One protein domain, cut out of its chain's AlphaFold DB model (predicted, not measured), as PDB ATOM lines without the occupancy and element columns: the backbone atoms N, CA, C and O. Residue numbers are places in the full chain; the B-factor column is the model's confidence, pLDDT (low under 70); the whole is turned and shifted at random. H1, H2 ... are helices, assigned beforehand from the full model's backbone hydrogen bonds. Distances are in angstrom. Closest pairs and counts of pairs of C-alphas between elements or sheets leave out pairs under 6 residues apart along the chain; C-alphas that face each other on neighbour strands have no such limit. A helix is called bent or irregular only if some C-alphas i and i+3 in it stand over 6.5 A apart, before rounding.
ATOM      1  N   ALA A 127     -28.480 -16.940 -32.059       89.44
ATOM      2  CA  ALA A 127     -27.114 -16.957 -32.586       89.44
ATOM      3  C   ALA A 127     -26.267 -18.117 -32.040       89.44
ATOM      4  O   ALA A 127     -25.429 -18.638 -32.763       89.44
ATOM      5  N   ALA A 128     -26.484 -18.533 -30.786       86.06
ATOM      6  CA  ALA A 128     -25.800 -19.694 -30.220       86.06
ATOM      7  C   ALA A 128     -26.248 -21.007 -30.888       86.06
ATOM      8  O   ALA A 128     -25.403 -21.805 -31.278       86.06
ATOM      9  N   ASP A 129     -27.556 -21.199 -31.067       87.94
ATOM     10  CA  ASP A 129     -28.129 -22.355 -31.766       87.94
ATOM     11  C   ASP A 129     -27.694 -22.393 -33.240       87.94
ATOM     12  O   ASP A 129     -27.151 -23.391 -33.709       87.94
ATOM     13  N   ASP A 130     -27.814 -21.266 -33.946       89.69
ATOM     14  CA  ASP A 130     -27.394 -21.128 -35.342       89.69
ATOM     15  C   ASP A 130     -25.889 -21.398 -35.504       89.69
ATOM     16  O   ASP A 130     -25.468 -22.056 -36.460       89.69
ATOM     17  N   LEU A 131     -25.064 -20.928 -34.560       86.56
ATOM     18  CA  LEU A 131     -23.625 -21.179 -34.558       86.56
ATOM     19  C   LEU A 131     -23.320 -22.661 -34.343       86.56
ATOM     20  O   LEU A 131     -22.491 -23.200 -35.072       86.56
ATOM     21  N   VAL A 132     -23.999 -23.332 -33.408       85.12
ATOM     22  CA  VAL A 132     -23.865 -24.784 -33.215       85.12
ATOM     23  C   VAL A 132     -24.230 -25.525 -34.497       85.12
ATOM     24  O   VAL A 132     -23.451 -26.361 -34.953       85.12
ATOM     25  N   MET A 133     -25.346 -25.177 -35.139       87.75
ATOM     26  CA  MET A 133     -25.764 -25.798 -36.399       87.75
ATOM     27  C   MET A 133     -24.738 -25.577 -37.518       87.75
ATOM     28  O   MET A 133     -24.340 -26.526 -38.199       87.75
ATOM     29  N   ALA A 134     -24.253 -24.345 -37.690       88.31
ATOM     30  CA  ALA A 134     -23.223 -24.034 -38.678       88.31
ATOM     31  C   ALA A 134     -21.948 -24.850 -38.420       88.31
ATOM     32  O   ALA A 134     -21.398 -25.477 -39.326       88.31
ATOM     33  N   VAL A 135     -21.511 -24.892 -37.165       86.69
ATOM     34  CA  VAL A 135     -20.297 -25.576 -36.738       86.69
ATOM     35  C   VAL A 135     -20.414 -27.099 -36.867       86.69
ATOM     36  O   VAL A 135     -19.446 -27.736 -37.286       86.69
ATOM     37  N   GLN A 136     -21.576 -27.692 -36.585       86.38
ATOM     38  CA  GLN A 136     -21.832 -29.131 -36.730       86.38
ATOM     39  C   GLN A 136     -21.771 -29.603 -38.185       86.38
ATOM     40  O   GLN A 136     -21.317 -30.718 -38.458       86.38
ATOM     41  N   HIS A 137     -22.178 -28.753 -39.128       87.44
ATOM     42  CA  HIS A 137     -22.266 -29.119 -40.541       87.44
ATOM     43  C   HIS A 137     -21.104 -28.603 -41.397       87.44
ATOM     44  O   HIS A 137     -20.918 -29.100 -42.509       87.44
ATOM     45  N   HIS A 138     -20.276 -27.676 -40.902       88.56
ATOM     46  CA  HIS A 138     -19.167 -27.139 -41.691       88.56
ATOM     47  C   HIS A 138     -18.102 -28.221 -41.980       88.56
ATOM     48  O   HIS A 138     -17.531 -28.779 -41.028       88.56
ATOM     49  N   PRO A 139     -17.780 -28.522 -43.256       90.38
ATOM     50  CA  PRO A 139     -16.847 -29.596 -43.602       90.38
ATOM     51  C   PRO A 139     -15.437 -29.387 -43.042       90.38
ATOM     52  O   PRO A 139     -14.845 -30.330 -42.523       90.38
ATOM     53  N   SER A 140     -14.921 -28.150 -43.070       91.38
ATOM     54  CA  SER A 140     -13.558 -27.854 -42.595       91.38
ATOM     55  C   SER A 140     -13.382 -27.992 -41.081       91.38
ATOM     56  O   SER A 140     -12.257 -28.012 -40.602       91.38
ATOM     57  N   LEU A 141     -14.478 -28.073 -40.323       87.50
ATOM     58  CA  LEU A 141     -14.438 -28.220 -38.868       87.50
ATOM     59  C   LEU A 141     -14.600 -29.678 -38.421       87.50
ATOM     60  O   LEU A 141     -14.652 -29.951 -37.227       87.50
ATOM     61  N   ARG A 142     -14.685 -30.629 -39.362       87.75
ATOM     62  CA  ARG A 142     -14.908 -32.048 -39.056       87.75
ATOM     63  C   ARG A 142     -13.848 -32.623 -38.123       87.75
ATOM     64  O   ARG A 142     -14.207 -33.284 -37.155       87.75
ATOM     65  N   GLU A 143     -12.580 -32.363 -38.413       88.62
ATOM     66  CA  GLU A 143     -11.461 -32.861 -37.609       88.62
ATOM     67  C   GLU A 143     -11.466 -32.233 -36.211       88.62
ATOM     68  O   GLU A 143     -11.424 -32.947 -35.214       88.62
ATOM     69  N   ALA A 144     -11.662 -30.912 -36.123       86.44
ATOM     70  CA  ALA A 144     -11.790 -30.216 -34.844       86.44
ATOM     71  C   ALA A 144     -12.938 -30.776 -33.983       86.44
ATOM     72  O   ALA A 144     -12.762 -30.968 -32.783       86.44
ATOM     73  N   ARG A 145     -14.092 -31.106 -34.583       88.62
ATOM     74  CA  ARG A 145     -15.205 -31.759 -33.868       88.62
ATOM     75  C   ARG A 145     -14.832 -33.139 -33.332       88.62
ATOM     76  O   ARG A 145     -15.222 -33.463 -32.218       88.62
ATOM     77  N   GLN A 146     -14.107 -33.950 -34.106       86.69
ATOM     78  CA  GLN A 146     -13.671 -35.280 -33.664       86.69
ATOM     79  C   GLN A 146     -12.719 -35.179 -32.472       86.69
ATOM     80  O   GLN A 146     -12.945 -35.841 -31.467       86.69
ATOM     81  N   VAL A 147     -11.730 -34.284 -32.551       87.50
ATOM     82  CA  VAL A 147     -10.783 -34.039 -31.454       87.50
ATOM     83  C   VAL A 147     -11.510 -33.583 -30.190       87.50
ATOM     84  O   VAL A 147     -11.253 -34.096 -29.106       87.50
ATOM     85  N   LEU A 148     -12.444 -32.637 -30.311       86.25
ATOM     86  CA  LEU A 148     -13.186 -32.128 -29.158       86.25
ATOM     87  C   LEU A 148     -14.136 -33.178 -28.565       86.25
ATOM     88  O   LEU A 148     -14.262 -33.249 -27.348       86.25
ATOM     89  N   ALA A 149     -14.750 -34.037 -29.382       85.81
ATOM     90  CA  ALA A 149     -15.617 -35.111 -28.893       85.81
ATOM     91  C   ALA A 149     -14.885 -36.137 -28.004       85.81
ATOM     92  O   ALA A 149     -15.523 -36.807 -27.193       85.81
ATOM     93  N   GLU A 150     -13.562 -36.257 -28.142       90.06
ATOM     94  CA  GLU A 150     -12.725 -37.146 -27.329       90.06
ATOM     95  C   GLU A 150     -12.263 -36.505 -26.011       90.06
ATOM     96  O   GLU A 150     -11.769 -37.201 -25.119       90.06
ATOM     97  N   LEU A 151     -12.428 -35.187 -25.850       89.31
ATOM     98  CA  LEU A 151     -11.998 -34.498 -24.640       89.31
ATOM     99  C   LEU A 151     -12.940 -34.767 -23.455       89.31
ATOM    100  O   LEU A 151     -14.166 -34.798 -23.603       89.31
ATOM    101  N   PRO A 152     -12.398 -34.856 -22.228       88.12
ATOM    102  CA  PRO A 152     -13.214 -34.870 -21.023       88.12
ATOM    103  C   PRO A 152     -14.093 -33.617 -20.912       88.12
ATOM    104  O   PRO A 152     -13.652 -32.501 -21.190       88.12
ATOM    105  N   THR A 153     -15.302 -33.765 -20.359       82.25
ATOM    106  CA  THR A 153     -16.245 -32.650 -20.129       82.25
ATOM    107  C   THR A 153     -15.614 -31.467 -19.388       82.25
ATOM    108  O   THR A 153     -15.966 -30.318 -19.636       82.25
ATOM    109  N   ARG A 154     -14.672 -31.721 -18.471       83.38
ATOM    110  CA  ARG A 154     -13.945 -30.660 -17.756       83.38
ATOM    111  C   ARG A 154     -13.159 -29.765 -18.714       83.38
ATOM    112  O   ARG A 154     -13.187 -28.546 -18.560       83.38
ATOM    113  N   ASP A 155     -12.467 -30.369 -19.668       82.69
ATOM    114  CA  ASP A 155     -11.586 -29.666 -20.594       82.69
ATOM    115  C   ASP A 155     -12.426 -28.949 -21.659       82.69
ATOM    116  O   ASP A 155     -12.167 -27.794 -21.983       82.69
ATOM    117  N   LEU A 156     -13.538 -29.563 -22.069       82.31
ATOM    118  CA  LEU A 156     -14.574 -28.917 -22.868       82.31
ATOM    119  C   LEU A 156     -15.132 -27.652 -22.187       82.31
ATOM    120  O   LEU A 156     -15.150 -26.570 -22.774       82.31
ATOM    121  N   ILE A 157     -15.495 -27.732 -20.906       78.00
ATOM    122  CA  ILE A 157     -15.926 -26.550 -20.143       78.00
ATOM    123  C   ILE A 157     -14.823 -25.483 -20.111       78.00
ATOM    124  O   ILE A 157     -15.129 -24.298 -20.245       78.00
ATOM    125  N   ALA A 158     -13.556 -25.870 -19.945       80.62
ATOM    126  CA  ALA A 158     -12.443 -24.924 -19.935       80.62
ATOM    127  C   ALA A 158     -12.296 -24.188 -21.276       80.62
ATOM    128  O   ALA A 158     -12.103 -22.975 -21.272       80.62
ATOM    129  N   ILE A 159     -12.462 -24.888 -22.403       82.19
ATOM    130  CA  ILE A 159     -12.449 -24.283 -23.741       82.19
ATOM    131  C   ILE A 159     -13.654 -23.353 -23.913       82.19
ATOM    132  O   ILE A 159     -13.484 -22.182 -24.246       82.19
ATOM    133  N   ALA A 160     -14.872 -23.817 -23.616       76.19
ATOM    134  CA  ALA A 160     -16.093 -23.019 -23.754       76.19
ATOM    135  C   ALA A 160     -16.063 -21.726 -22.912       76.19
ATOM    136  O   ALA A 160     -16.557 -20.677 -23.342       76.19
ATOM    137  N   MET A 161     -15.444 -21.785 -21.729       76.25
ATOM    138  CA  MET A 161     -15.262 -20.658 -20.805       76.25
ATOM    139  C   MET A 161     -13.963 -19.868 -21.042       76.25
ATOM    140  O   MET A 161     -13.735 -18.855 -20.378       76.25
ATOM    141  N   GLY A 162     -13.109 -20.331 -21.955       77.12
ATOM    142  CA  GLY A 162     -11.827 -19.724 -22.282       77.12
ATOM    143  C   GLY A 162     -11.963 -18.399 -23.033       77.12
ATOM    144  O   GLY A 162     -13.053 -17.949 -23.390       77.12
ATOM    145  N   ARG A 163     -10.819 -17.756 -23.287       73.75
ATOM    146  CA  ARG A 163     -10.735 -16.503 -24.062       73.75
ATOM    147  C   ARG A 163     -10.476 -16.733 -25.555       73.75
ATOM    148  O   ARG A 163     -10.243 -15.767 -26.275       73.75
ATOM    149  N   ASP A 164     -10.513 -17.986 -26.003       72.12
ATOM    150  CA  ASP A 164     -10.318 -18.344 -27.405       72.12
ATOM    151  C   ASP A 164     -11.428 -17.782 -28.307       72.12
ATOM    152  O   ASP A 164     -12.490 -17.339 -27.855       72.12
ATOM    153  N   HIS A 165     -11.181 -17.791 -29.617       72.00
ATOM    154  CA  HIS A 165     -12.124 -17.270 -30.602       72.00
ATOM    155  C   HIS A 165     -13.465 -18.024 -30.570       72.00
ATOM    156  O   HIS A 165     -13.511 -19.247 -30.428       72.00
ATOM    157  N   LEU A 166     -14.567 -17.284 -30.756       65.69
ATOM    158  CA  LEU A 166     -15.947 -17.784 -30.668       65.69
ATOM    159  C   LEU A 166     -16.201 -19.102 -31.439       65.69
ATOM    160  O   LEU A 166     -16.846 -19.978 -30.865       65.69
ATOM    161  N   PRO A 167     -15.678 -19.315 -32.669       68.00
ATOM    162  CA  PRO A 167     -15.889 -20.572 -33.394       68.00
ATOM    163  C   PRO A 167     -15.286 -21.797 -32.697       68.00
ATOM    164  O   PRO A 167     -15.877 -22.870 -32.731       68.00
ATOM    165  N   LEU A 168     -14.131 -21.640 -32.040       65.75
ATOM    166  CA  LEU A 168     -13.464 -22.729 -31.323       65.75
ATOM    167  C   LEU A 168     -14.215 -23.084 -30.038       65.75
ATOM    168  O   LEU A 168     -14.399 -24.253 -29.723       65.75
ATOM    169  N   ARG A 169     -14.744 -22.069 -29.351       68.12
ATOM    170  CA  ARG A 169     -15.598 -22.243 -28.168       68.12
ATOM    171  C   ARG A 169     -16.940 -22.894 -28.508       68.12
ATOM    172  O   ARG A 169     -17.451 -23.678 -27.719       68.12
ATOM    173  N   ALA A 170     -17.491 -22.604 -29.685       69.69
ATOM    174  CA  ALA A 170     -18.769 -23.147 -30.144       69.69
ATOM    175  C   ALA A 170     -18.696 -24.579 -30.700       69.69
ATOM    176  O   ALA A 170     -19.726 -25.198 -30.949       69.69
ATOM    177  N   LEU A 171     -17.497 -25.130 -30.890       71.19
ATOM    178  CA  LEU A 171     -17.312 -26.532 -31.269       71.19
ATOM    179  C   LEU A 171     -17.489 -27.515 -30.094       71.19
ATOM    180  O   LEU A 171     -17.462 -28.723 -30.302       71.19
ATOM    181  N   VAL A 172     -17.644 -27.003 -28.873       59.53
ATOM    182  CA  VAL A 172     -17.589 -27.758 -27.612       59.53
ATOM    183  C   VAL A 172     -18.981 -28.209 -27.112       59.53
ATOM    184  O   VAL A 172     -19.148 -28.622 -25.964       59.53
TER     185      VAL A 172
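Overview. This is residues 127 to 172 of the 173 residues of the protein "MgsA AAA+ ATPase C terminal" of Methylobacterium sp. UNC378MF (UniProt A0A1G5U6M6). What shape is it? H1, H2 and H3 make a horseshoe, and short H4 sits inside it, packing on each. What makes it up? The 46 printed residues have four named helices, H1 to H4 in chain order, and no named strand: all helix. How large? Compact, with a radius of gyration of the C-alphas of 10.1 A, it spans 24 by 21 by 15 A.

Along the chain. Where are the longest helices? H1, residues 127 to 137, begins at C-alpha (-27.114, -16.957, -32.586) and is 15.3 A long. H2, residues 139 to 149, is 15.8 A long and irregular: C-alphas 140 and 143 are 7.4 A apart. And the others? H3, residues 153 to 160, is 10.3 A long; H4, residues 166 to 172, is 10.6 A long and ends at (-17.589, -27.758, -27.612).

Arrangement. What does H1 touch? It touches the hub, H4, at a steep tilt of 67 degrees, closest C-alphas Val 132 and Ala 170, 6.2 A. It only just touches H2, only at the corner, with 3 pairs of C-alphas within 8 A, the closest Val 135 and Leu 141. What else touches H4? H2 does, closest C-alphas Arg 145 and Leu 171, 6.2 A; H3 forms a hairpin with it, closest C-alphas Ala 160 and Arg 169, 4.5 A. Are the backbones helical? Each O i to N i+4 pair is within hydrogen-bond range in H1 and H3, 5 of 7 in H2 and 2 of 3 in H4.

Size, cuts and confidence. Is it unbroken? The printed part has no cut, and its three links are tight. Where is confidence low? Residues 166 to 170 and 172 are under 70.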